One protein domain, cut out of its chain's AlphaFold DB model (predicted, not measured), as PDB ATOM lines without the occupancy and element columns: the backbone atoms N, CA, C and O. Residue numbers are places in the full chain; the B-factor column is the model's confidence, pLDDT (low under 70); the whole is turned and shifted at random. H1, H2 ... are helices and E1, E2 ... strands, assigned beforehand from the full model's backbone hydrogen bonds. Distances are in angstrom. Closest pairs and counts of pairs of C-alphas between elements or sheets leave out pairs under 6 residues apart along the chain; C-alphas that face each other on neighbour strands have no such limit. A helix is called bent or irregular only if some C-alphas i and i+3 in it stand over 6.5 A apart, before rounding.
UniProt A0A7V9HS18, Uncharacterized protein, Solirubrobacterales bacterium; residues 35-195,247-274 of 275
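This is residues 35 to 195 and 247 to 274 of the 275 residues of an uncharacterized protein of Solirubrobacterales bacterium (UniProt A0A7V9HS18). What shape do these coordinates show? One long, twisted sheet of eight strands has helices on one face, H1 packing on E4, E3 and E2 toward one edge, and H3 packing on E6 and E7 in the other part. The long helix H4 packs beside H3 as a further rod and only grazes the sheet near its E8 edge; residues 269 to 274, of which 269 to 272 belong to H4, stick out. What is it made of? The printed part has 189 residues with four named helices and eight named strands, in the order H1 H2 E1 E2 E3 E4 H3 E5 E6 E7 E8 H4; the sheet runs E4 E3 E2 E1 E5 E6 E7 E8, all antiparallel, and the class is mixed, helices and strands. It is compact, with a radius of gyration of the C-alphas of 16.6 A and spans of 49 by 40 by 33 A.

Where does the printed part begin? H1, residues 35 to 45, begins with C-alpha 35 at (269.544, 255.639, 332.028) and is 14.7 A long; it is neither bent nor irregular, but only just: C-alphas 42 and 45 are 6.0 A apart. H2 is residues 47 to 52. Which strands come next? E1 is residues 53 to 61, 21.1 A; E2 is 67 to 73, 19.7 A; E3 is 81 to 87, 19.8 A; E4 is 90 to 95. What follows? H3, residues 119 to 132, is 19.7 A long and begins with C-alpha 119 at (271.795, 262.476, 334.330). Then come E5, residues 139 to 146, 23.2 A; E6, 152 to 159, 22.6 A; E7, 165 to 172, 20.4 A; and E8, 178 to 182. H4, residues 247 to 272, is 37.8 A long and ends with C-alpha 272 at (259.252, 250.677, 340.460).

How is the sheet joined? E1 to E4 and E5 to E8 are two meanders, each strand the antiparallel neighbour of the one before. Within hydrogen-bond range are N 69 and O 57 of E2 and E1, 2.8 A; N 70 and O 84 of E2 and E3, 2.8 A; N 85 and O 93 of E3 and E4, 2.9 A; N 155 and O 143 of E6 and E5, 2.8 A; N 156 and O 169 of E6 and E7, 2.9 A; and N 170 and O 180 of E7 and E8, 2.8 A. E1 of the one meander and E5 of the other are neighbours, antiparallel at 173 degrees, with N 58 and O 142 within hydrogen-bond range at 3.0 A. Which helices are on it? With H1, H2 and H3 on one face, the domain has two layers. The closest C-alphas of H1 and E3 are those of Ala 37 and Val 86, 5.9 A. H3 lies over E6 and E7 at a height over the sheet of 8.6 A, slantwise to the strands at 56 degrees to E7 on the local plane. How do the helices stand to each other? H1 and H2 touch, their closest C-alphas those of Gly 42 and Leu 50, 6.1 A, at a steep tilt of 62 degrees. H3 and H4 touch at a shallow tilt of 23 degrees, opposite ways, their closest C-alphas those of Gly 121 and Ala 263, 5.1 A. H1 and H4 are apart. What do the helix backbones show? In H1, H3 and H4 every O i to N i+4 pair is within hydrogen-bond range; in H2 0 of 2 are, beside 2 of 3 O i to N i+3 pairs.

How large is it? The two C-alphas farthest apart, those of Gly 76 and Arg 247, are 49.9 A apart. Where is it cut, and which link is long? Residues 196 to 246 are not printed, and C-alphas 195 and 247 are 15.4 A apart across the cut. Of the links that are printed whole, E4 to H3 is long, with 23 residues. Where is confidence low? The mean pLDDT of the printed part is 84.9, and residues 99 to 107, 186 to 195 and 266 to 274 are under 70.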
ATOM      1  N   TYR A  35     270.001 256.978 331.656       92.88
ATOM      2  CA  TYR A  35     269.544 255.639 332.028       92.88
ATOM      3  C   TYR A  35     268.473 255.116 331.085       92.88
ATOM      4  O   TYR A  35     268.476 253.924 330.778       92.88
ATOM      5  N   GLU A  36     267.595 255.979 330.574       92.62
ATOM      6  CA  GLU A  36     266.681 255.592 329.502       92.62
ATOM      7  C   GLU A  36     267.461 255.156 328.259       92.62
ATOM      8  O   GLU A  36     267.167 254.102 327.691       92.62
ATOM      9  N   ALA A  37     268.530 255.872 327.898       94.75
ATOM     10  CA  ALA A  37     269.410 255.455 326.812       94.75
ATOM     11  C   ALA A  37     270.097 254.106 327.088       94.75
ATOM     12  O   ALA A  37     270.151 253.243 326.209       94.75
ATOM     13  N   LEU A  38     270.570 253.867 328.315       93.62
ATOM     14  CA  LEU A  38     271.135 252.572 328.703       93.62
ATOM     15  C   LEU A  38     270.092 251.451 328.658       93.62
ATOM     16  O   LEU A  38     270.395 250.351 328.195       93.62
ATOM     17  N   ARG A  39     268.853 251.720 329.079       91.38
ATOM     18  CA  ARG A  39     267.741 250.770 328.968       91.38
ATOM     19  C   ARG A  39     267.493 250.407 327.506       91.38
ATOM     20  O   ARG A  39     267.401 249.220 327.205       91.38
ATOM     21  N   VAL A  40     267.465 251.395 326.611       94.06
ATOM     22  CA  VAL A  40     267.337 251.196 325.158       94.06
ATOM     23  C   VAL A  40     268.478 250.339 324.604       94.06
ATOM     24  O   VAL A  40     268.227 249.400 323.853       94.06
ATOM     25  N   VAL A  41     269.728 250.577 325.017       93.75
ATOM     26  CA  VAL A  41     270.864 249.716 324.636       93.75
ATOM     27  C   VAL A  41     270.660 248.276 325.120       93.75
ATOM     28  O   VAL A  41     270.895 247.324 324.372       93.75
ATOM     29  N   GLY A  42     270.195 248.098 326.355       90.56
ATOM     30  CA  GLY A  42     269.925 246.780 326.923       90.56
ATOM     31  C   GLY A  42     268.820 246.008 326.194       90.56
ATOM     32  O   GLY A  42     268.921 244.785 326.090       90.56
ATOM     33  N   THR A  43     267.791 246.699 325.690       91.75
ATOM     34  CA  THR A  43     266.634 246.081 325.020       91.75
ATOM     35  C   THR A  43     266.821 245.906 323.514       91.75
ATOM     36  O   THR A  43     266.464 244.854 322.995       91.75
ATOM     37  N   GLN A  44     267.378 246.897 322.813       92.62
ATOM     38  CA  GLN A  44     267.464 246.908 321.346       92.62
ATOM     39  C   GLN A  44     268.792 246.373 320.799       92.62
ATOM     40  O   GLN A  44     268.821 245.877 319.676       92.62
ATOM     41  N   PHE A  45     269.895 246.469 321.552       90.38
ATOM     42  CA  PHE A  45     271.192 245.953 321.103       90.38
ATOM     43  C   PHE A  45     271.444 244.555 321.664       90.38
ATOM     44  O   PHE A  45     271.363 243.574 320.933       90.38
ATOM     45  N   HIS A  46     271.747 244.456 322.962       87.62
ATOM     46  CA  HIS A  46     271.860 243.186 323.678       87.62
ATOM     47  C   HIS A  46     272.065 243.432 325.180       87.62
ATOM     48  O   HIS A  46     272.902 244.251 325.564       87.62
ATOM     49  N   ARG A  47     271.415 242.657 326.059       86.88
ATOM     50  CA  ARG A  47     271.538 242.835 327.520       86.88
ATOM     51  C   ARG A  47     272.979 242.690 328.029       86.88
ATOM     52  O   ARG A  47     273.393 243.461 328.893       86.88
ATOM     53  N   ALA A  48     273.787 241.784 327.466       87.94
ATOM     54  CA  ALA A  48     275.196 241.642 327.861       87.94
ATOM     55  C   ALA A  48     276.099 242.806 327.392       87.94
ATOM     56  O   ALA A  48     277.280 242.858 327.739       87.94
ATOM     57  N   ALA A  49     275.585 243.758 326.603       88.00
ATOM     58  CA  ALA A  49     276.294 245.007 326.330       88.00
ATOM     59  C   ALA A  49     276.377 245.901 327.573       88.00
ATOM     60  O   ALA A  49     277.378 246.591 327.734       88.00
ATOM     61  N   LEU A  50     275.402 245.822 328.490       89.69
ATOM     62  CA  LEU A  50     275.384 246.640 329.709       89.69
ATOM     63  C   LEU A  50     276.592 246.388 330.619       89.69
ATOM     64  O   LEU A  50     277.091 247.311 331.249       89.69
ATOM     65  N   ALA A  51     277.100 245.154 330.650       89.81
ATOM     66  CA  ALA A  51     278.294 244.787 331.415       89.81
ATOM     67  C   ALA A  51     279.609 245.281 330.776       89.81
ATOM     68  O   ALA A  51     280.681 245.125 331.353       89.81
ATOM     69  N   ARG A  52     279.539 245.831 329.560       92.31
ATOM     70  CA  ARG A  52     280.691 246.222 328.736       92.31
ATOM     71  C   ARG A  52     280.691 247.708 328.392       92.31
ATOM     72  O   ARG A  52     281.523 248.135 327.595       92.31
ATOM     73  N   ILE A  53     279.765 248.488 328.944       92.88
ATOM     74  CA  ILE A  53     279.722 249.935 328.725       92.88
ATOM     75  C   ILE A  53     280.989 250.549 329.312       92.88
ATOM     76  O   ILE A  53     281.336 250.264 330.452       92.88
ATOM     77  N   ILE A  54     281.664 251.388 328.537       93.19
ATOM     78  CA  ILE A  54     282.870 252.127 328.924       93.19
ATOM     79  C   ILE A  54     282.501 253.553 329.329       93.19
ATOM     80  O   ILE A  54     282.971 254.058 330.346       93.19
ATOM     81  N   SER A  55     281.652 254.204 328.534       94.19
ATOM     82  CA  SER A  55     281.207 255.565 328.804       94.19
ATOM     83  C   SER A  55     279.836 255.853 328.208       94.19
ATOM     84  O   SER A  55     279.389 255.190 327.268       94.19
ATOM     85  N   VAL A  56     279.182 256.866 328.770       96.38
ATOM     86  CA  VAL A  56     277.954 257.464 328.237       96.38
ATOM     87  C   VAL A  56     278.173 258.965 328.166       96.38
ATOM     88  O   VAL A  56     278.504 259.571 329.182       96.38
ATOM     89  N   THR A  57     278.018 259.570 326.993       97.12
ATOM     90  CA  THR A  57     278.212 261.010 326.805       97.12
ATOM     91  C   THR A  57     277.009 261.660 326.147       97.12
ATOM     92  O   THR A  57     276.329 261.060 325.317       97.12
ATOM     93  N   GLY A  58     276.747 262.900 326.532       96.88
ATOM     94  CA  GLY A  58     275.670 263.713 325.990       96.88
ATOM     95  C   GLY A  58     276.110 265.166 325.947       96.88
ATOM     96  O   GLY A  58     276.672 265.661 326.920       96.88
ATOM     97  N   LEU A  59     275.916 265.826 324.811       96.00
ATOM     98  CA  LEU A  59     276.411 267.182 324.560       96.00
ATOM     99  C   LEU A  59     275.251 268.174 324.484       96.00
ATOM    100  O   LEU A  59     274.141 267.781 324.118       96.00
ATOM    101  N   ASP A  60     275.546 269.446 324.754       94.62
ATOM    102  CA  ASP A  60     274.621 270.576 324.582       94.62
ATOM    103  C   ASP A  60     273.247 270.339 325.251       94.62
ATOM    104  O   ASP A  60     272.188 270.594 324.673       94.62
ATOM    105  N   GLY A  61     273.252 269.777 326.461       95.50
ATOM    106  CA  GLY A  61     272.045 269.501 327.227       95.50
ATOM    107  C   GLY A  61     271.469 270.754 327.879       95.50
ATOM    108  O   GLY A  61     272.199 271.529 328.486       95.50
ATOM    109  N   ASP A  62     270.150 270.898 327.789       93.06
ATOM    110  CA  ASP A  62     269.375 271.917 328.504       93.06
ATOM    111  C   ASP A  62     267.961 271.379 328.825       93.06
ATOM    112  O   ASP A  62     267.061 271.444 327.979       93.06
ATOM    113  N   PRO A  63     267.759 270.743 329.997       93.38
ATOM    114  CA  PRO A  63     268.797 270.188 330.868       93.38
ATOM    115  C   PRO A  63     269.373 268.880 330.307       93.38
ATOM    116  O   PRO A  63     270.509 268.530 330.607       93.38
ATOM    117  N   GLN A  64     268.611 268.140 329.493       95.88
ATOM    118  CA  GLN A  64     269.042 266.870 328.903       95.88
ATOM    119  C   GLN A  64     269.500 267.059 327.445       95.88
ATOM    120  O   GLN A  64     268.949 267.899 326.717       95.88
ATOM    121  N   PRO A  65     270.514 266.296 326.998       96.12
ATOM    122  CA  PRO A  65     270.965 266.304 325.613       96.12
ATOM    123  C   PRO A  65     269.908 265.660 324.710       96.12
ATOM    124  O   PRO A  65     269.141 264.799 325.134       96.12
ATOM    125  N   ALA A  66     269.884 266.043 323.435       94.81
ATOM    126  CA  ALA A  66     269.010 265.386 322.459       94.81
ATOM    127  C   ALA A  66     269.468 263.949 322.139       94.81
ATOM    128  O   ALA A  66     268.665 263.108 321.746       94.81
ATOM    129  N   ARG A  67     270.771 263.673 322.288       95.88
ATOM    130  CA  ARG A  67     271.397 262.406 321.901       95.88
ATOM    131  C   ARG A  67     272.390 261.934 322.947       95.88
ATOM    132  O   ARG A  67     273.173 262.730 323.465       95.88
ATOM    133  N   TRP A  68     272.404 260.624 323.159       97.44
ATOM    134  CA  TRP A  68     273.358 259.930 324.012       97.44
ATOM    135  C   TRP A  68     274.275 259.048 323.173       97.44
ATOM    136  O   TRP A  68     273.809 258.173 322.445       97.44
ATOM    137  N   ASN A  69     275.582 259.241 323.304       96.44
ATOM    138  CA  ASN A  69     276.580 258.347 322.735       96.44
ATOM    139  C   ASN A  69     277.027 257.362 323.819       96.44
ATOM    140  O   ASN A  69     277.526 257.759 324.871       96.44
ATOM    141  N   VAL A  70     276.852 256.071 323.566       95.56
ATOM    142  CA  VAL A  70     277.227 254.983 324.470       95.56
ATOM    143  C   VAL A  70     278.381 254.214 323.848       95.56
ATOM    144  O   VAL A  70     278.243 253.614 322.781       95.56
ATOM    145  N   LEU A  71     279.524 254.215 324.527       94.56
ATOM    146  CA  LEU A  71     280.694 253.458 324.106       94.56
ATOM    147  C   LEU A  71     280.697 252.097 324.799       94.56
ATOM    148  O   LEU A  71     280.646 252.018 326.025       94.56
ATOM    149  N   VAL A  72     280.784 251.019 324.024       93.12
ATOM    150  CA  VAL A  72     280.741 249.637 324.520       93.12
ATOM    151  C   VAL A  72     281.993 248.891 324.073       93.12
ATOM    152  O   VAL A  72     282.384 248.973 322.909       93.12
ATOM    153  N   ALA A  73     282.610 248.128 324.975       91.31
ATOM    154  CA  ALA A  73     283.719 247.244 324.639       91.31
ATOM    155  C   ALA A  73     283.236 246.095 323.741       91.31
ATOM    156  O   ALA A  73     282.357 245.319 324.123       91.31
ATOM    157  N   ASP A  74     283.839 245.949 322.565       90.00
ATOM    158  CA  ASP A  74     283.520 244.927 321.571       90.00
ATOM    159  C   ASP A  74     284.819 244.400 320.955       90.00
ATOM    160  O   ASP A  74     285.408 245.030 320.081       90.00
ATOM    161  N   ARG A  75     285.279 243.228 321.416       85.69
ATOM    162  CA  ARG A  75     286.533 242.617 320.943       85.69
ATOM    163  C   ARG A  75     286.511 242.279 319.449       85.69
ATOM    164  O   ARG A  75     287.580 242.129 318.872       85.69
ATOM    165  N   GLY A  76     285.326 242.138 318.850       86.19
ATOM    166  CA  GLY A  76     285.171 241.872 317.420       86.19
ATOM    167  C   GLY A  76     285.134 243.134 316.557       86.19
ATOM    168  O   GLY A  76     285.186 243.028 315.335       86.19
ATOM    169  N   ALA A  77     285.038 244.324 317.158       86.00
ATOM    170  CA  ALA A  77     285.012 245.584 316.426       86.00
ATOM    171  C   ALA A  77     286.429 246.154 316.218       86.00
ATOM    172  O   ALA A  77     287.292 246.005 317.092       86.00
ATOM    173  N   PRO A  78     286.678 246.877 315.109       81.44
ATOM    174  CA  PRO A  78     287.896 247.664 314.946       81.44
ATOM    175  C   PRO A  78     288.097 248.621 316.130       81.44
ATOM    176  O   PRO A  78     287.190 249.365 316.498       81.44
ATOM    177  N   GLY A  79     289.277 248.581 316.752       81.56
ATOM    178  CA  GLY A  79     289.580 249.367 317.956       81.56
ATOM    179  C   GLY A  79     289.043 248.775 319.268       81.56
ATOM    180  O   GLY A  79     289.198 249.391 320.319       81.56
ATOM    181  N   GLY A  80     288.437 247.583 319.240       87.25
ATOM    182  CA  GLY A  80     287.950 246.891 320.437       87.25
ATOM    183  C   GLY A  80     286.709 247.528 321.069       87.25
ATOM    184  O   GLY A  80     286.376 247.215 322.216       87.25
ATOM    185  N   VAL A  81     286.043 248.442 320.355       90.88
ATOM    186  CA  VAL A  81     284.912 249.231 320.851       90.88
ATOM    187  C   VAL A  81     283.891 249.537 319.761       90.88
ATOM    188  O   VAL A  81     284.199 249.561 318.571       90.88
ATOM    189  N   ARG A  82     282.669 249.836 320.195       92.19
ATOM    190  CA  ARG A  82     281.537 250.226 319.358       92.19
ATOM    191  C   ARG A  82     280.840 251.432 319.975       92.19
ATOM    192  O   ARG A  82     280.631 251.470 321.185       92.19
ATOM    193  N   GLU A  83     280.493 252.403 319.144       94.31
ATOM    194  CA  GLU A  83     279.695 253.570 319.515       94.31
ATOM    195  C   GLU A  83     278.238 253.328 319.107       94.31
ATOM    196  O   GLU A  83     277.937 253.086 317.933       94.31
ATOM    197  N   LEU A  84     277.339 253.400 320.085       95.94
ATOM    198  CA  LEU A  84     275.894 253.380 319.896       95.94
ATOM    199  C   LEU A  84     275.358 254.789 320.136       95.94
ATOM    200  O   LEU A  84     275.655 255.387 321.166       95.94
ATOM    201  N   VAL A  85     274.567 255.317 319.210       97.06
ATOM    202  CA  VAL A  85     273.913 256.620 319.371       97.06
ATOM    203  C   VAL A  85     272.439 256.381 319.643       97.06
ATOM    204  O   VAL A  85     271.756 255.764 318.823       97.06
ATOM    205  N   VAL A  86     271.965 256.862 320.787       96.69
ATOM    206  CA  VAL A  86     270.571 256.772 321.215       96.69
ATOM    207  C   VAL A  86     269.922 258.146 321.141       96.69
ATOM    208  O   VAL A  86     270.457 259.125 321.661       96.69
ATOM    209  N   GLU A  87     268.760 258.203 320.509       95.25
ATOM    210  CA  GLU A  87     267.943 259.404 320.351       95.25
ATOM    211  C   GLU A  87     266.469 258.993 320.373       95.25
ATOM    212  O   GLU A  87     266.112 257.965 319.795       95.25
ATOM    213  N   ASN A  88     265.618 259.761 321.060       90.50
ATOM    214  CA  ASN A  88     264.163 259.550 321.099       90.50
ATOM    215  C   ASN A  88     263.742 258.089 321.381       90.50
ATOM    216  O   ASN A  88     262.843 257.548 320.742       90.50
ATOM    217  N   GLY A  89     264.425 257.423 322.320       90.12
ATOM    218  CA  GLY A  89     264.102 256.049 322.725       90.12
ATOM    219  C   GLY A  89     264.571 254.942 321.768       90.12
ATOM    220  O   GLY A  89     264.184 253.786 321.947       90.12
ATOM    221  N   ALA A  90     265.405 255.248 320.770       95.25
ATOM    222  CA  ALA A  90     265.893 254.270 319.798       95.25
ATOM    223  C   ALA A  90     267.393 254.401 319.513       95.25
ATOM    224  O   ALA A  90     267.971 255.486 319.593       95.25
ATOM    225  N   ILE A  91     268.029 253.285 319.144       96.38
ATOM    226  CA  ILE A  91     269.402 253.297 318.623       96.38
ATOM    227  C   ILE A  91     269.361 253.752 317.162       96.38
ATOM    228  O   ILE A  91     268.995 252.987 316.274       96.38
ATOM    229  N   ILE A  92     269.771 254.992 316.910       96.44
ATOM    230  CA  ILE A  92     269.786 255.582 315.564       96.44
ATOM    231  C   ILE A  92     271.092 255.320 314.810       96.44
ATOM    232  O   ILE A  92     271.148 255.456 313.588       96.44
ATOM    233  N   ALA A  93     272.164 254.953 315.516       95.25
ATOM    234  CA  ALA A  93     273.420 254.568 314.888       95.25
ATOM    235  C   ALA A  93     274.181 253.533 315.713       95.25
ATOM    236  O   ALA A  93     274.198 253.569 316.942       95.25
ATOM    237  N   ASN A  94     274.870 252.649 315.001       94.31
ATOM    238  CA  ASN A  94     275.782 251.656 315.541       94.31
ATOM    239  C   ASN A  94     277.021 251.621 314.640       94.31
ATOM    240  O   ASN A  94     276.931 251.214 313.482       94.31
ATOM    241  N   ARG A  95     278.165 252.083 315.146       90.69
ATOM    242  CA  ARG A  95     279.364 252.293 314.324       90.69
ATOM    243  C   ARG A  95     280.656 252.177 315.124       90.69
ATOM    244  O   ARG A  95     280.643 252.093 316.349       90.69
ATOM    245  N   THR A  96     281.783 252.190 314.422       86.06
ATOM    246  CA  THR A  96     283.083 252.462 315.040       86.06
ATOM    247  C   THR A  96     283.146 253.930 315.483       86.06
ATOM    248  O   THR A  96     282.559 254.792 314.815       86.06
ATOM    249  N   PRO A  97     283.822 254.245 316.602       82.75
ATOM    250  CA  PRO A  97     283.959 255.626 317.053       82.75
ATOM    251  C   PRO A  97     284.630 256.491 315.984       82.75
ATOM    252  O   PRO A  97     285.623 256.089 315.380       82.75
ATOM    253  N   LYS A  98     284.099 257.698 315.762       71.81
ATOM    254  CA  LYS A  98     284.619 258.635 314.749       71.81
ATOM    255  C   LYS A  98     285.897 259.377 315.177       71.81
ATOM    256  O   LYS A  98     286.385 260.210 314.423       71.81
ATOM    257  N   GLY A  99     286.441 259.089 316.358       67.19
ATOM    258  CA  GLY A  99     287.647 259.719 316.891       67.19
ATOM    259  C   GLY A  99     288.434 258.788 317.809       67.19
ATOM    260  O   GLY A  99     287.968 257.703 318.162       67.19
ATOM    261  N   THR A 100     289.635 259.220 318.196       58.69
ATOM    262  CA  THR A 100     290.478 258.485 319.141       58.69
ATOM    263  C   THR A 100     289.775 258.402 320.488       58.69
ATOM    264  O   THR A 100     289.483 259.420 321.114       58.69
ATOM    265  N   VAL A 101     289.510 257.182 320.950       63.31
ATOM    266  CA  VAL A 101     289.060 256.965 322.324       63.31
ATOM    267  C   VAL A 101     290.230 257.298 323.246       63.31
ATOM    268  O   VAL A 101     291.262 256.632 323.211       63.31
ATOM    269  N   VAL A 102     290.096 258.372 324.020       52.59
ATOM    270  CA  VAL A 102     291.149 258.845 324.923       52.59
ATOM    271  C   VAL A 102     291.165 257.977 326.184       52.59
ATOM    272  O   VAL A 102     290.148 257.848 326.864       52.59
ATOM    273  N   GLY A 103     292.330 257.407 326.504       54.22
ATOM    274  CA  GLY A 103     292.534 256.511 327.647       54.22
ATOM    275  C   GLY A 103     292.348 255.023 327.315       54.22
ATOM    276  O   GLY A 103     291.835 254.650 326.262       54.22
ATOM    277  N   SER A 104     292.798 254.144 328.216       55.25
ATOM    278  CA  SER A 104     292.615 252.697 328.053       55.25
ATOM    279  C   SER A 104     291.145 252.322 328.230       55.25
ATOM    280  O   SER A 104     290.566 252.516 329.295       55.25
ATOM    281  N   THR A 105     290.554 251.699 327.213       63.72
ATOM    282  CA  THR A 105     289.220 251.080 327.293       63.72
ATOM    283  C   THR A 105     289.241 249.753 328.058       63.72
ATOM    284  O   THR A 105     288.204 249.258 328.505       63.72
ATOM    285  N   ARG A 106     290.429 249.160 328.236       55.28
ATOM    286  CA  ARG A 106     290.622 247.887 328.932       55.28
ATOM    287  C   ARG A 106     290.480 248.103 330.439       55.28
ATOM    288  O   ARG A 106     291.287 248.803 331.037       55.28
ATOM    289  N   GLY A 107     289.456 247.487 331.031       60.72
ATOM    290  CA  GLY A 107     289.147 247.586 332.464       60.72
ATOM    291  C   GLY A 107     288.317 248.811 332.865       60.72
ATOM    292  O   GLY A 107     287.885 248.892 334.009       60.72
ATOM    293  N   ALA A 108     288.023 249.721 331.931       80.94
ATOM    294  CA  ALA A 108     287.286 250.963 332.185       80.94
ATOM    295  C   ALA A 108     285.754 250.797 332.148       80.94
ATOM    296  O   ALA A 108     285.025 251.769 331.973       80.94
ATOM    297  N   THR A 109     285.243 249.570 332.272       89.56
ATOM    298  CA  THR A 109     283.805 249.316 332.174       89.56
ATOM    299  C   THR A 109     283.065 249.872 333.383       89.56
ATOM    300  O   THR A 109     283.480 249.662 334.525       89.56
ATOM    301  N   ILE A 110     281.941 250.531 333.140       90.75
ATOM    302  CA  ILE A 110     281.038 251.026 334.170       90.75
ATOM    303  C   ILE A 110     280.287 249.845 334.784       90.75
ATOM    304  O   ILE A 110     279.618 249.074 334.093       90.75
ATOM    305  N   LYS A 111     280.345 249.733 336.111       87.00
ATOM    306  CA  LYS A 111     279.501 248.810 336.874       87.00
ATOM    307  C   LYS A 111     278.093 249.391 336.965       87.00
ATOM    308  O   LYS A 111     277.773 250.113 337.904       87.00
ATOM    309  N   THR A 112     277.251 249.081 335.982       82.75
ATOM    310  CA  THR A 112     275.885 249.626 335.881       82.75
ATOM    311  C   THR A 112     275.010 249.327 337.099       82.75
ATOM    312  O   THR A 112     274.151 250.129 337.436       82.75
ATOM    313  N   SER A 113     275.273 248.234 337.818       81.12
ATOM    314  CA  SER A 113     274.584 247.883 339.066       81.12
ATOM    315  C   SER A 113     274.910 248.792 340.258       81.12
ATOM    316  O   SER A 113     274.273 248.671 341.296       81.12
ATOM    317  N   GLN A 114     275.933 249.645 340.155       85.06
ATOM    318  CA  GLN A 114     276.321 250.608 341.195       85.06
ATOM    319  C   GLN A 114     275.779 252.017 340.924       85.06
ATOM    320  O   GLN A 114     276.046 252.938 341.691       85.06
ATOM    321  N   LEU A 115     275.074 252.200 339.809       87.50
ATOM    322  CA  LEU A 115     274.550 253.486 339.384       87.50
ATOM    323  C   LEU A 115     273.255 253.800 340.155       87.50
ATOM    324  O   LEU A 115     272.262 253.097 340.005       87.50
ATOM    325  N   ASN A 116     273.287 254.857 340.972       90.06
ATOM    326  CA  ASN A 116     272.156 255.340 341.781       90.06
ATOM    327  C   ASN A 116     271.780 256.800 341.465       90.06
ATOM    328  O   ASN A 116     270.917 257.385 342.119       90.06
ATOM    329  N   LEU A 117     272.486 257.419 340.519       90.44
ATOM    330  CA  LEU A 117     272.284 258.791 340.076       90.44
ATOM    331  C   LEU A 117     272.224 258.840 338.555       90.44
ATOM    332  O   LEU A 117     273.215 258.527 337.886       90.44
ATOM    333  N   ASP A 118     271.080 259.230 338.015       93.06
ATOM    334  CA  ASP A 118     270.894 259.467 336.583       93.06
ATOM    335  C   ASP A 118     271.342 260.887 336.181       93.06
ATOM    336  O   ASP A 118     271.623 261.731 337.039       93.06
ATOM    337  N   SER A 119     271.397 261.175 334.880       95.19
ATOM    338  CA  SER A 119     271.795 262.476 334.330       95.19
ATOM    339  C   SER A 119     270.902 263.627 334.799       95.19
ATOM    340  O   SER A 119     271.381 264.746 334.973       95.19
ATOM    341  N   SER A 120     269.622 263.366 335.071       93.38
ATOM    342  CA  SER A 120     268.688 264.340 335.651       93.38
ATOM    343  C   SER A 120     269.078 264.757 337.073       93.38
ATOM    344  O   SER A 120     269.067 265.942 337.401       93.38
ATOM    345  N   GLY A 121     269.486 263.813 337.921       91.81
ATOM    346  CA  GLY A 121     269.982 264.131 339.260       91.81
ATOM    347  C   GLY A 121     271.392 264.727 339.233       91.81
ATOM    348  O   GLY A 121     271.682 265.644 340.001       91.81
ATOM    349  N   ALA A 122     272.248 264.280 338.309       95.62
ATOM    350  CA  ALA A 122     273.552 264.899 338.077       95.62
ATOM    351  C   ALA A 122     273.407 266.377 337.670       95.62
ATOM    352  O   ALA A 122     274.130 267.225 338.193       95.62
ATOM    353  N   PHE A 123     272.425 266.700 336.818       95.88
ATOM    354  CA  PHE A 123     272.072 268.077 336.471       95.88
ATOM    355  C   PHE A 123     271.672 268.897 337.696       95.88
ATOM    356  O   PHE A 123     272.182 269.995 337.878       95.88
ATOM    357  N   GLN A 124     270.797 268.375 338.561       94.19
ATOM    358  CA  GLN A 124     270.366 269.102 339.762       94.19
ATOM    359  C   GLN A 124     271.549 269.428 340.685       94.19
ATOM    360  O   GLN A 124     271.648 270.541 341.199       94.19
ATOM    361  N   VAL A 125     272.472 268.478 340.865       93.38
ATOM    362  CA  VAL A 125     273.698 268.688 341.648       93.38
ATOM    363  C   VAL A 125     274.613 269.726 340.989       93.38
ATOM    364  O   VAL A 125     275.136 270.604 341.677       93.38
ATOM    365  N   ALA A 126     274.798 269.653 339.669       94.81
ATOM    366  CA  ALA A 126     275.613 270.597 338.910       94.81
ATOM    367  C   ALA A 126     275.028 272.016 338.936       94.81
ATOM    368  O   ALA A 126     275.741 272.961 339.259       94.81
ATOM    369  N   SER A 127     273.725 272.153 338.690       94.25
ATOM    370  CA  SER A 127     272.997 273.424 338.726       94.25
ATOM    371  C   SER A 127     273.079 274.076 340.106       94.25
ATOM    372  O   SER A 127     273.439 275.244 340.213       94.25
ATOM    373  N   TYR A 128     272.871 273.302 341.177       92.50
ATOM    374  CA  TYR A 128     273.051 273.791 342.545       92.50
ATOM    375  C   TYR A 128     274.495 274.230 342.831       92.50
ATOM    376  O   TYR A 128     274.723 275.237 343.497       92.50
ATOM    377  N   THR A 129     275.480 273.480 342.333       90.81
ATOM    378  CA  THR A 129     276.901 273.811 342.505       90.81
ATOM    379  C   THR A 129     277.266 275.109 341.784       90.81
ATOM    380  O   THR A 129     277.964 275.943 342.360       90.81
ATOM    381  N   ALA A 130     276.766 275.298 340.563       91.62
ATOM    382  CA  ALA A 130     276.966 276.511 339.782       91.62
ATOM    383  C   ALA A 130     276.299 277.726 340.450       91.62
ATOM    384  O   ALA A 130     276.966 278.738 340.645       91.62
ATOM    385  N   ASP A 131     275.055 277.588 340.931       89.69
ATOM    386  CA  ASP A 131     274.346 278.626 341.698       89.69
ATOM    387  C   ASP A 131     275.145 279.080 342.930       89.69
ATOM    388  O   ASP A 131     275.378 280.270 343.139       89.69
ATOM    389  N   LYS A 132     275.652 278.128 343.725       86.50
ATOM    390  CA  LYS A 132     276.475 278.430 344.913       86.50
ATOM    391  C   LYS A 132     277.841 279.018 344.584       86.50
ATOM    392  O   LYS A 132     278.468 279.594 345.467       86.50
ATOM    393  N   SER A 133     278.285 278.868 343.344       85.38
ATOM    394  CA  SER A 133     279.521 279.461 342.835       85.38
ATOM    395  C   SER A 133     279.247 280.744 342.039       85.38
ATOM    396  O   SER A 133     280.161 281.278 341.424       85.38
ATOM    397  N   HIS A 134     278.000 281.238 342.041       86.25
ATOM    398  CA  HIS A 134     277.542 282.404 341.279       86.25
ATOM    399  C   HIS A 134     277.809 282.312 339.769       86.25
ATOM    400  O   HIS A 134     277.944 283.323 339.081       86.25
ATOM    401  N   GLN A 135     277.854 281.087 339.248       88.88
ATOM    402  CA  GLN A 135     278.069 280.815 337.840       88.88
ATOM    403  C   GLN A 135     276.728 280.580 337.145       88.88
ATOM    404  O   GLN A 135     276.056 279.578 337.383       88.88
ATOM    405  N   ASN A 136     276.373 281.478 336.230       91.31
ATOM    406  CA  ASN A 136     275.273 281.253 335.294       91.31
ATOM    407  C   ASN A 136     275.792 280.472 334.083       91.31
ATOM    408  O   ASN A 136     276.915 280.713 333.633       91.31
ATOM    409  N   PHE A 137     274.991 279.545 333.570       95.25
ATOM    410  CA  PHE A 137     275.315 278.720 332.409       95.25
ATOM    411  C   PHE A 137     274.053 278.473 331.577       95.25
ATOM    412  O   PHE A 137     272.942 278.586 332.088       95.25
ATOM    413  N   ASP A 138     274.243 278.120 330.311       95.94
ATOM    414  CA  ASP A 138     273.164 277.898 329.344       95.94
ATOM    415  C   ASP A 138     273.061 276.427 328.930       95.94
ATOM    416  O   ASP A 138     271.978 275.930 328.645       95.94
ATOM    417  N   LEU A 139     274.197 275.724 328.876       97.19
ATOM    418  CA  LEU A 139     274.290 274.356 328.370       97.19
ATOM    419  C   LEU A 139     275.086 273.465 329.320       97.19
ATOM    420  O   LEU A 139     275.944 273.928 330.077       97.19
ATOM    421  N   VAL A 140     274.826 272.164 329.235       97.44
ATOM    422  CA  VAL A 140     275.500 271.140 330.030       97.44
ATOM    423  C   VAL A 140     275.963 269.984 329.156       97.44
ATOM    424  O   VAL A 140     275.184 269.366 328.433       97.44
ATOM    425  N   THR A 141     277.239 269.642 329.275       97.69
ATOM    426  CA  THR A 141     277.811 268.423 328.708       97.69
ATOM    427  C   THR A 141     277.992 267.375 329.804       97.69
ATOM    428  O   THR A 141     278.533 267.659 330.871       97.69
ATOM    429  N   TYR A 142     277.572 266.146 329.521       97.81
ATOM    430  CA  TYR A 142     277.621 265.006 330.428       97.81
ATOM    431  C   TYR A 142     278.612 263.957 329.939       97.81
ATOM    432  O   TYR A 142     278.614 263.584 328.763       97.81
ATOM    433  N   ALA A 143     279.373 263.391 330.870       97.06
ATOM    434  CA  ALA A 143     280.102 262.150 330.668       97.06
ATOM    435  C   ALA A 143     280.006 261.261 331.913       97.06
ATOM    436  O   ALA A 143     280.457 261.637 332.990       97.06
ATOM    437  N   LEU A 144     279.454 260.060 331.767       96.38
ATOM    438  CA  LEU A 144     279.562 258.992 332.755       96.38
ATOM    439  C   LEU A 144     280.745 258.107 332.377       96.38
ATOM    440  O   LEU A 144     280.793 257.589 331.259       96.38
ATOM    441  N   ARG A 145     281.686 257.923 333.303       93.50
ATOM    442  CA  ARG A 145     282.834 257.020 333.138       93.50
ATOM    443  C   ARG A 145     283.291 256.458 334.474       93.50
ATOM    444  O   ARG A 145     282.889 256.937 335.529       93.50
ATOM    445  N   THR A 146     284.172 255.473 334.427       91.88
ATOM    446  CA  THR A 146     284.851 254.967 335.619       91.88
ATOM    447  C   THR A 146     286.057 255.854 335.948       91.88
ATOM    448  O   THR A 146     286.814 256.220 335.051       91.88
ATOM    449  N   ASN A 147     286.226 256.238 337.214       88.75
ATOM    450  CA  ASN A 147     287.418 256.951 337.684       88.75
ATOM    451  C   ASN A 147     288.580 255.991 338.003       88.75
ATOM    452  O   ASN A 147     288.423 254.773 337.939       88.75
ATOM    453  N   ASP A 148     289.729 256.530 338.416       85.19
ATOM    454  CA  ASP A 148     290.939 255.740 338.707       85.19
ATOM    455  C   ASP A 148     290.742 254.700 339.822       85.19
ATOM    456  O   ASP A 148     291.464 253.710 339.902       85.19
ATOM    457  N   ARG A 149     289.731 254.894 340.681       86.12
ATOM    458  CA  ARG A 149     289.367 253.966 341.764       86.12
ATOM    459  C   ARG A 149     288.356 252.904 341.332       86.12
ATOM    460  O   ARG A 149     287.890 252.135 342.170       86.12
ATOM    461  N   GLY A 150     287.967 252.869 340.060       88.00
ATOM    462  CA  GLY A 150     286.973 251.919 339.573       88.00
ATOM    463  C   GLY A 150     285.521 252.310 339.876       88.00
ATOM    464  O   GLY A 150     284.631 251.486 339.661       88.00
ATOM    465  N   ASN A 151     285.264 253.526 340.374       90.31
ATOM    466  CA  ASN A 151     283.913 253.979 340.712       90.31
ATOM    467  C   ASN A 151     283.282 254.740 339.539       90.31
ATOM    468  O   ASN A 151     283.983 255.514 338.877       90.31
ATOM    469  N   PRO A 152     281.973 254.579 339.290       93.31
ATOM    470  CA  PRO A 152     281.288 255.359 338.274       93.31
ATOM    471  C   PRO A 152     281.170 256.823 338.715       93.31
ATOM    472  O   PRO A 152     280.725 257.133 339.822       93.31
ATOM    473  N   THR A 153     281.564 257.738 337.840       95.19
ATOM    474  CA  THR A 153     281.597 259.178 338.087       95.19
ATOM    475  C   THR A 153     280.965 259.906 336.908       95.19
ATOM    476  O   THR A 153     281.357 259.713 335.755       95.19
ATOM    477  N   TRP A 154     279.992 260.755 337.218       97.12
ATOM    478  CA  TRP A 154     279.504 261.795 336.330       97.12
ATOM    479  C   TRP A 154     280.502 262.942 336.286       97.12
ATOM    480  O   TRP A 154     280.941 263.434 337.323       97.12
ATOM    481  N   ILE A 155     280.824 263.383 335.084       97.00
ATOM    482  CA  ILE A 155     281.590 264.586 334.797       97.00
ATOM    483  C   ILE A 155     280.634 265.495 334.050       97.00
ATOM    484  O   ILE A 155     280.188 265.171 332.948       97.00
ATOM    485  N   VAL A 156     280.263 266.585 334.705       97.88
ATOM    486  CA  VAL A 156     279.262 267.523 334.219       97.88
ATOM    487  C   VAL A 156     279.954 268.848 333.966       97.88
ATOM    488  O   VAL A 156     280.416 269.489 334.906       97.88
ATOM    489  N   THR A 157     280.045 269.247 332.704       97.75
ATOM    490  CA  THR A 157     280.637 270.525 332.307       97.75
ATOM    491  C   THR A 157     279.524 271.511 332.009       97.75
ATOM    492  O   THR A 157     278.721 271.275 331.108       97.75
ATOM    493  N   VAL A 158     279.487 272.611 332.755       96.94
ATOM    494  CA  VAL A 158     278.571 273.730 332.514       96.94
ATOM    495  C   VAL A 158     279.202 274.700 331.517       96.94
ATOM    496  O   VAL A 158     280.413 274.933 331.547       96.94
ATOM    497  N   GLN A 159     278.405 275.229 330.594       96.56
ATOM    498  CA  GLN A 159     278.875 276.009 329.448       96.56
ATOM    499  C   GLN A 159     277.985 277.226 329.198       96.56
ATOM    500  O   GLN A 159     276.800 277.211 329.528       96.56
ATOM    501  N   ASN A 160     278.540 278.264 328.573       94.81
ATOM    502  CA  ASN A 160     277.745 279.393 328.081       94.81
ATOM    503  C   ASN A 160     277.109 279.096 326.706       94.81
ATOM    504  O   ASN A 160     277.360 278.051 326.100       94.81
ATOM    505  N   GLN A 161     276.352 280.053 326.163       93.75
ATOM    506  CA  GLN A 161     275.730 279.976 324.827       93.75
ATOM    507  C   GLN A 161     276.721 279.694 323.689       93.75
ATOM    508  O   GLN A 161     276.375 279.058 322.696       93.75
ATOM    509  N   SER A 162     277.973 280.136 323.826       94.88
ATOM    510  CA  SER A 162     279.048 279.880 322.859       94.88
ATOM    511  C   SER A 162     279.717 278.512 323.044       94.88
ATOM    512  O   SER A 162     280.718 278.238 322.384       94.88
ATOM    513  N   ARG A 163     279.183 277.649 323.924       94.94
ATOM    514  CA  ARG A 163     279.750 276.354 324.345       94.94
ATOM    515  C   ARG A 163     281.104 276.456 325.053       94.94
ATOM    516  O   ARG A 163     281.785 275.441 325.222       94.94
ATOM    517  N   ALA A 164     281.502 277.647 325.495       94.06
ATOM    518  CA  ALA A 164     282.722 277.800 326.274       94.06
ATOM    519  C   ALA A 164     282.510 277.188 327.670       94.06
ATOM    520  O   ALA A 164     281.485 277.478 328.298       94.06
ATOM    521  N   PRO A 165     283.427 276.331 328.157       94.31
ATOM    522  CA  PRO A 165     283.306 275.725 329.476       94.31
ATOM    523  C   PRO A 165     283.471 276.783 330.568       94.31
ATOM    524  O   PRO A 165     284.450 277.522 330.584       94.31
ATOM    525  N   LEU A 166     282.504 276.830 331.482       93.50
ATOM    526  CA  LEU A 166     282.508 277.694 332.666       93.50
ATOM    527  C   LEU A 166     282.958 276.928 333.916       93.50
ATOM    528  O   LEU A 166     283.390 277.519 334.897       93.50
ATOM    529  N   GLY A 167     282.889 275.598 333.868       94.25
ATOM    530  CA  GLY A 167     283.515 274.721 334.842       94.25
ATOM    531  C   GLY A 167     283.022 273.287 334.748       94.25
ATOM    532  O   GLY A 167     282.089 272.975 334.005       94.25
ATOM    533  N   THR A 168     283.652 272.413 335.524       95.69
ATOM    534  CA  THR A 168     283.395 270.972 335.510       95.69
ATOM    535  C   THR A 168     283.181 270.447 336.927       95.69
ATOM    536  O   THR A 168     283.994 270.677 337.820       95.69
ATOM    537  N   ILE A 169     282.079 269.725 337.143       94.81
ATOM    538  CA  ILE A 169     281.732 269.062 338.405       94.81
ATOM    539  C   ILE A 169     281.874 267.549 338.240       94.81
ATOM    540  O   ILE A 169     281.252 266.945 337.368       94.81
ATOM    541  N   HIS A 170     282.646 266.920 339.124       94.88
ATOM    542  CA  HIS A 170     282.768 265.468 339.225       94.88
ATOM    543  C   HIS A 170     281.892 264.950 340.366       94.88
ATOM    544  O   HIS A 170     282.125 265.266 341.536       94.88
ATOM    545  N   ILE A 171     280.918 264.108 340.044       94.31
ATOM    546  CA  ILE A 171     279.913 263.595 340.977       94.31
ATOM    547  C   ILE A 171     279.988 262.072 340.953       94.31
ATOM    548  O   ILE A 171     279.881 261.471 339.885       94.31
ATOM    549  N   ASN A 172     280.154 261.408 342.097       93.81
ATOM    550  CA  ASN A 172     280.072 259.947 342.074       93.81
ATOM    551  C   ASN A 172     278.642 259.505 341.757       93.81
ATOM    552  O   ASN A 172     277.687 259.981 342.367       93.81
ATOM    553  N   ALA A 173     278.489 258.572 340.825       92.62
ATOM    554  CA  ALA A 173     277.178 258.106 340.393       92.62
ATOM    555  C   ALA A 173     276.535 257.114 341.383       92.62
ATOM    556  O   ALA A 173     275.351 256.820 341.255       92.62
ATOM    557  N   ASP A 174     277.288 256.606 342.364       89.06
ATOM    558  CA  ASP A 174     276.808 255.681 343.401       89.06
ATOM    559  C   ASP A 174     276.235 256.407 344.634       89.06
ATOM    560  O   ASP A 174     275.251 255.965 345.229       89.06
ATOM    561  N   LYS A 175     276.859 257.523 345.022       86.00
ATOM    562  CA  LYS A 175     276.604 258.266 346.268       86.00
ATOM    563  C   LYS A 175     276.162 259.709 346.039       86.00
ATOM    564  O   LYS A 175     275.828 260.389 347.003       86.00
ATOM    565  N   GLY A 176     276.258 260.206 344.806       82.81
ATOM    566  CA  GLY A 176     275.912 261.575 344.419       82.81
ATOM    567  C   GLY A 176     276.731 262.680 345.069       82.81
ATOM    568  O   GLY A 176     276.374 263.850 344.964       82.81
ATOM    569  N   ASN A 177     277.830 262.348 345.747       85.81
ATOM    570  CA  ASN A 177     278.696 263.355 346.333       85.81
ATOM    571  C   ASN A 177     279.588 263.988 345.263       85.81
ATOM    572  O   ASN A 177     280.215 263.301 344.450       85.81
ATOM    573  N   VAL A 178     279.697 265.312 345.326       90.25
ATOM    574  CA  VAL A 178     280.679 266.065 344.552       90.25
ATOM    575  C   VAL A 178     282.072 265.752 345.099       90.25
ATOM    576  O   VAL A 178     282.331 265.877 346.299       90.25
ATOM    577  N   THR A 179     282.951 265.294 344.214       89.19
ATOM    578  CA  THR A 179     284.341 264.928 344.523       89.19
ATOM    579  C   THR A 179     285.327 265.999 344.105       89.19
ATOM    580  O   THR A 179     286.358 266.142 344.744       89.19
ATOM    581  N   ARG A 180     285.008 266.748 343.051       88.25
ATOM    582  CA  ARG A 180     285.898 267.738 342.451       88.25
ATOM    583  C   ARG A 180     285.069 268.750 341.675       88.25
ATOM    584  O   ARG A 180     284.045 268.397 341.089       88.25
ATOM    585  N   VAL A 181     285.506 270.000 341.732       90.31
ATOM    586  CA  VAL A 181     284.916 271.139 341.035       90.31
ATOM    587  C   VAL A 181     286.067 271.952 340.468       90.31
ATOM    588  O   VAL A 181     286.959 272.340 341.218       90.31
ATOM    589  N   GLU A 182     286.042 272.187 339.164       89.81
ATOM    590  CA  GLU A 182     287.103 272.870 338.423       89.81
ATOM    591  C   GLU A 182     286.524 274.076 337.676       89.81
ATOM    592  O   GLU A 182     285.394 274.023 337.187       89.81
ATOM    593  N   GLY A 183     287.282 275.173 337.598       86.81
ATOM    594  CA  GLY A 183     286.939 276.367 336.809       86.81
ATOM    595  C   GLY A 183     285.875 277.309 337.395       86.81
ATOM    596  O   GLY A 183     285.797 278.448 336.957       86.81
ATOM    597  N   MET A 184     285.105 276.887 338.408       84.19
ATOM    598  CA  MET A 184     283.964 277.657 338.950       84.19
ATOM    599  C   MET A 184     284.257 278.523 340.182       84.19
ATOM    600  O   MET A 184     283.413 279.319 340.579       84.19
ATOM    601  N   TYR A 185     285.430 278.397 340.798       71.94
ATOM    602  CA  TYR A 185     285.847 279.252 341.910       71.94
ATOM    603  C   TYR A 185     286.978 280.146 341.407       71.94
ATOM    604  O   TYR A 185     288.049 279.620 341.153       71.94
ATOM    605  N   HIS A 186     286.724 281.447 341.201       63.78
ATOM    606  CA  HIS A 186     287.645 282.505 340.726       63.78
ATOM    607  C   HIS A 186     289.157 282.155 340.698       63.78
ATOM    608  O   HIS A 186     289.918 282.605 341.549       63.78
ATOM    609  N   GLY A 187     289.603 281.353 339.723       50.97
ATOM    610  CA  GLY A 187     291.009 280.950 339.561       50.97
ATOM    611  C   GLY A 187     291.585 279.974 340.603       50.97
ATOM    612  O   GLY A 187     292.739 279.582 340.469       50.97
ATOM    613  N   ALA A 188     290.818 279.543 341.607       52.06
ATOM    614  CA  ALA A 188     291.273 278.605 342.624       52.06
ATOM    615  C   ALA A 188     290.881 277.161 342.274       52.06
ATOM    616  O   ALA A 188     289.707 276.784 342.295       52.06
ATOM    617  N   ASP A 189     291.884 276.339 341.971       52.69
ATOM    618  CA  ASP A 189     291.719 274.896 341.807       52.69
ATOM    619  C   ASP A 189     291.628 274.210 343.184       52.69
ATOM    620  O   ASP A 189     292.499 274.366 344.043       52.69
ATOM    621  N   MET A 190     290.586 273.403 343.399       56.38
ATOM    622  CA  MET A 190     290.412 272.590 344.610       56.38
ATOM    623  C   MET A 190     291.546 271.580 344.826       56.38
ATOM    624  O   MET A 190     291.783 271.188 345.970       56.38
ATOM    625  N   ALA A 191     292.274 271.180 343.775       55.75
ATOM    626  CA  ALA A 191     293.455 270.326 343.908       55.75
ATOM    627  C   ALA A 191     294.559 270.963 344.779       55.75
ATOM    628  O   ALA A 191     295.347 270.233 345.380       55.75
ATOM    629  N   HIS A 192     294.581 272.298 344.907       48.28
ATOM    630  CA  HIS A 192     295.466 273.024 345.830       48.28
ATOM    631  C   HIS A 192     294.929 273.106 347.272       48.28
ATOM    632  O   HIS A 192     295.680 273.430 348.183       48.28
ATOM    633  N   VAL A 193     293.647 272.804 347.509       51.59
ATOM    634  CA  VAL A 193     293.002 272.882 348.840       51.59
ATOM    635  C   VAL A 193     292.927 271.506 349.525       51.59
ATOM    636  O   VAL A 193     292.715 271.414 350.735       51.59
ATOM    637  N   GLU A 194     293.095 270.418 348.766       51.50
ATOM    638  CA  GLU A 194     293.066 269.037 349.271       51.50
ATOM    639  C   GLU A 194     294.439 268.546 349.792       51.50
ATOM    640  O   GLU A 194     294.519 267.450 350.343       51.50
ATOM    641  N   GLN A 195     295.502 269.360 349.697       42.00
ATOM    642  CA  GLN A 195     296.858 269.037 350.178       42.00
ATOM    643  C   GLN A 195     297.121 269.430 351.645       42.00
ATOM    644  O   GLN A 195     298.232 269.812 351.983       42.00
ATOM    645  N   ARG A 247     285.106 276.239 352.903       78.62
ATOM    646  CA  ARG A 247     283.752 276.394 353.470       78.62
ATOM    647  C   ARG A 247     282.671 276.264 352.399       78.62
ATOM    648  O   ARG A 247     281.766 275.448 352.588       78.62
ATOM    649  N   MET A 248     282.796 276.985 351.284       75.06
ATOM    650  CA  MET A 248     281.847 276.912 350.165       75.06
ATOM    651  C   MET A 248     281.747 275.488 349.624       75.06
ATOM    652  O   MET A 248     280.654 274.946 349.515       75.06
ATOM    653  N   PHE A 249     282.874 274.813 349.410       75.56
ATOM    654  CA  PHE A 249     282.880 273.434 348.936       75.56
ATOM    655  C   PHE A 249     282.195 272.469 349.911       75.56
ATOM    656  O   PHE A 249     281.378 271.642 349.504       75.56
ATOM    657  N   ARG A 250     282.480 272.569 351.218       79.38
ATOM    658  CA  ARG A 250     281.806 271.738 352.232       79.38
ATOM    659  C   ARG A 250     280.297 271.976 352.237       79.38
ATOM    660  O   ARG A 250     279.541 271.019 352.404       79.38
ATOM    661  N   GLN A 251     279.863 273.221 352.050       79.31
ATOM    662  CA  GLN A 251     278.451 273.569 351.929       79.31
ATOM    663  C   GLN A 251     277.837 272.970 350.659       79.31
ATOM    664  O   GLN A 251     276.827 272.274 350.755       79.31
ATOM    665  N   THR A 252     278.488 273.142 349.507       76.94
ATOM    666  CA  THR A 252     278.076 272.565 348.222       76.94
ATOM    667  C   THR A 252     277.949 271.050 348.310       76.94
ATOM    668  O   THR A 252     276.922 270.498 347.933       76.94
ATOM    669  N   LYS A 253     278.941 270.368 348.889       78.06
ATOM    670  CA  LYS A 253     278.938 268.911 349.058       78.06
ATOM    671  C   LYS A 253     277.761 268.428 349.909       78.06
ATOM    672  O   LYS A 253     277.128 267.439 349.554       78.06
ATOM    673  N   ARG A 254     277.448 269.125 351.009       78.12
ATOM    674  CA  ARG A 254     276.301 268.791 351.874       78.12
ATOM    675  C   ARG A 254     274.966 269.034 351.169       78.12
ATOM    676  O   ARG A 254     274.095 268.173 351.227       78.12
ATOM    677  N   GLY A 255     274.816 270.169 350.486       77.12
ATOM    678  CA  GLY A 255     273.602 270.488 349.731       77.12
ATOM    679  C   GLY A 255     273.371 269.520 348.568       77.12
ATOM    680  O   GLY A 255     272.282 268.968 348.424       77.12
ATOM    681  N   ALA A 256     274.425 269.218 347.807       77.62
ATOM    682  CA  ALA A 256     274.406 268.227 346.735       77.62
ATOM    683  C   ALA A 256     273.990 266.837 347.232       77.62
ATOM    684  O   ALA A 256     273.233 266.149 346.555       77.62
ATOM    685  N   GLN A 257     274.424 266.437 348.430       80.38
ATOM    686  CA  GLN A 257     274.037 265.153 349.013       80.38
ATOM    687  C   GLN A 257     272.530 265.078 349.311       80.38
ATOM    688  O   GLN A 257     271.900 264.063 349.028       80.38
ATOM    689  N   GLN A 258     271.921 266.161 349.804       82.50
ATOM    690  CA  GLN A 258     270.467 266.214 350.013       82.50
ATOM    691  C   GLN A 258     269.691 266.157 348.688       82.50
ATOM    692  O   GLN A 258     268.650 265.499 348.597       82.50
ATOM    693  N   ILE A 259     270.202 266.826 347.649       82.50
ATOM    694  CA  ILE A 259     269.639 266.769 346.293       82.50
ATOM    695  C   ILE A 259     269.750 265.353 345.732       82.50
ATOM    696  O   ILE A 259     268.775 264.839 345.193       82.50
ATOM    697  N   PHE A 260     270.894 264.693 345.915       81.94
ATOM    698  CA  PHE A 260     271.086 263.302 345.518       81.94
ATOM    699  C   PHE A 260     270.068 262.378 346.179       81.94
ATOM    700  O   PHE A 260     269.429 261.599 345.485       81.94
ATOM    701  N   GLU A 261     269.866 262.474 347.494       81.50
ATOM    702  CA  GLU A 261     268.886 261.628 348.183       81.50
ATOM    703  C   GLU A 261     267.468 261.836 347.639       81.50
ATOM    704  O   GLU A 261     266.692 260.887 347.541       81.50
ATOM    705  N   ARG A 262     267.128 263.065 347.231       78.56
ATOM    706  CA  ARG A 262     265.863 263.357 346.551       78.56
ATOM    707  C   ARG A 262     265.817 262.755 345.143       78.56
ATOM    708  O   ARG A 262     264.834 262.102 344.812       78.56
ATOM    709  N   ALA A 263     266.860 262.947 344.341       76.44
ATOM    710  CA  ALA A 263     266.943 262.426 342.979       76.44
ATOM    711  C   ALA A 263     266.931 260.891 342.949       76.44
ATOM    712  O   ALA A 263     266.264 260.300 342.106       76.44
ATOM    713  N   ARG A 264     267.605 260.250 343.907       75.00
ATOM    714  CA  ARG A 264     267.616 258.799 344.087       75.00
ATOM    715  C   ARG A 264     266.234 258.257 344.440       75.00
ATOM    716  O   ARG A 264     265.821 257.276 343.845       75.00
ATOM    717  N   ARG A 265     265.498 258.900 345.354       71.44
ATOM    718  CA  ARG A 265     264.113 258.491 345.656       71.44
ATOM    719  C   ARG A 265     263.222 258.560 344.412       71.44
ATOM    720  O   ARG A 265     262.544 257.592 344.104       71.44
ATOM    721  N   ASN A 266     263.314 259.647 343.644       63.38
ATOM    722  CA  ASN A 266     262.580 259.775 342.379       63.38
ATOM    723  C   ASN A 266     263.003 258.715 341.344       63.38
ATOM    724  O   ASN A 266     262.196 258.288 340.522       63.38
ATOM    725  N   PHE A 267     264.272 258.302 341.364       62.22
ATOM    726  CA  PHE A 267     264.783 257.229 340.521       62.22
ATOM    727  C   PHE A 267     264.220 255.857 340.924       62.22
ATOM    728  O   PHE A 267     263.760 255.110 340.061       62.22
ATOM    729  N   ASP A 268     264.198 255.543 342.218       59.88
ATOM    730  CA  ASP A 268     263.611 254.303 342.735       59.88
ATOM    731  C   ASP A 268     262.100 254.232 342.408       59.88
ATOM    732  O   ASP A 268     261.593 253.183 341.996       59.88
ATOM    733  N   ASP A 269     261.392 255.364 342.469       57.22
ATOM    734  CA  ASP A 269     259.994 255.484 342.031       57.22
ATOM    735  C   ASP A 269     259.833 255.253 340.515       57.22
ATOM    736  O   ASP A 269     258.921 254.544 340.082       57.22
ATOM    737  N   PHE A 270     260.746 255.789 339.694       53.06
ATOM    738  CA  PHE A 270     260.749 255.585 338.240       53.06
ATOM    739  C   PHE A 270     260.987 254.119 337.848       53.06
ATOM    740  O   PHE A 270     260.333 253.605 336.937       53.06
ATOM    741  N   ILE A 271     261.901 253.428 338.535       54.25
ATOM    742  CA  ILE A 271     262.169 252.006 338.294       54.25
ATOM    743  C   ILE A 271     261.006 251.126 338.775       54.25
ATOM    744  O   ILE A 271     260.695 250.137 338.112       54.25
ATOM    745  N   SER A 272     260.340 251.481 339.878       49.16
ATOM    746  CA  SER A 272     259.252 250.677 340.460       49.16
ATOM    747  C   SER A 272     257.892 250.823 339.761       49.16
ATOM    748  O   SER A 272     257.127 249.864 339.759       49.16
ATOM    749  N   HIS A 273     257.584 251.961 339.122       44.72
ATOM    750  CA  HIS A 273     256.261 252.221 338.512       44.72
ATOM    751  C   HIS A 273     256.152 251.947 336.994       44.72
ATOM    752  O   HIS A 273     255.089 252.158 336.409       44.72
ATOM    753  N   ARG A 274     257.216 251.485 336.324       47.12
ATOM    754  CA  ARG A 274     257.190 251.079 334.894       47.12
ATOM    755  C   ARG A 274     257.829 249.700 334.641       47.12
ATOM    756  O   ARG A 274     258.373 249.453 333.554       47.12
TER     757      ARG A 274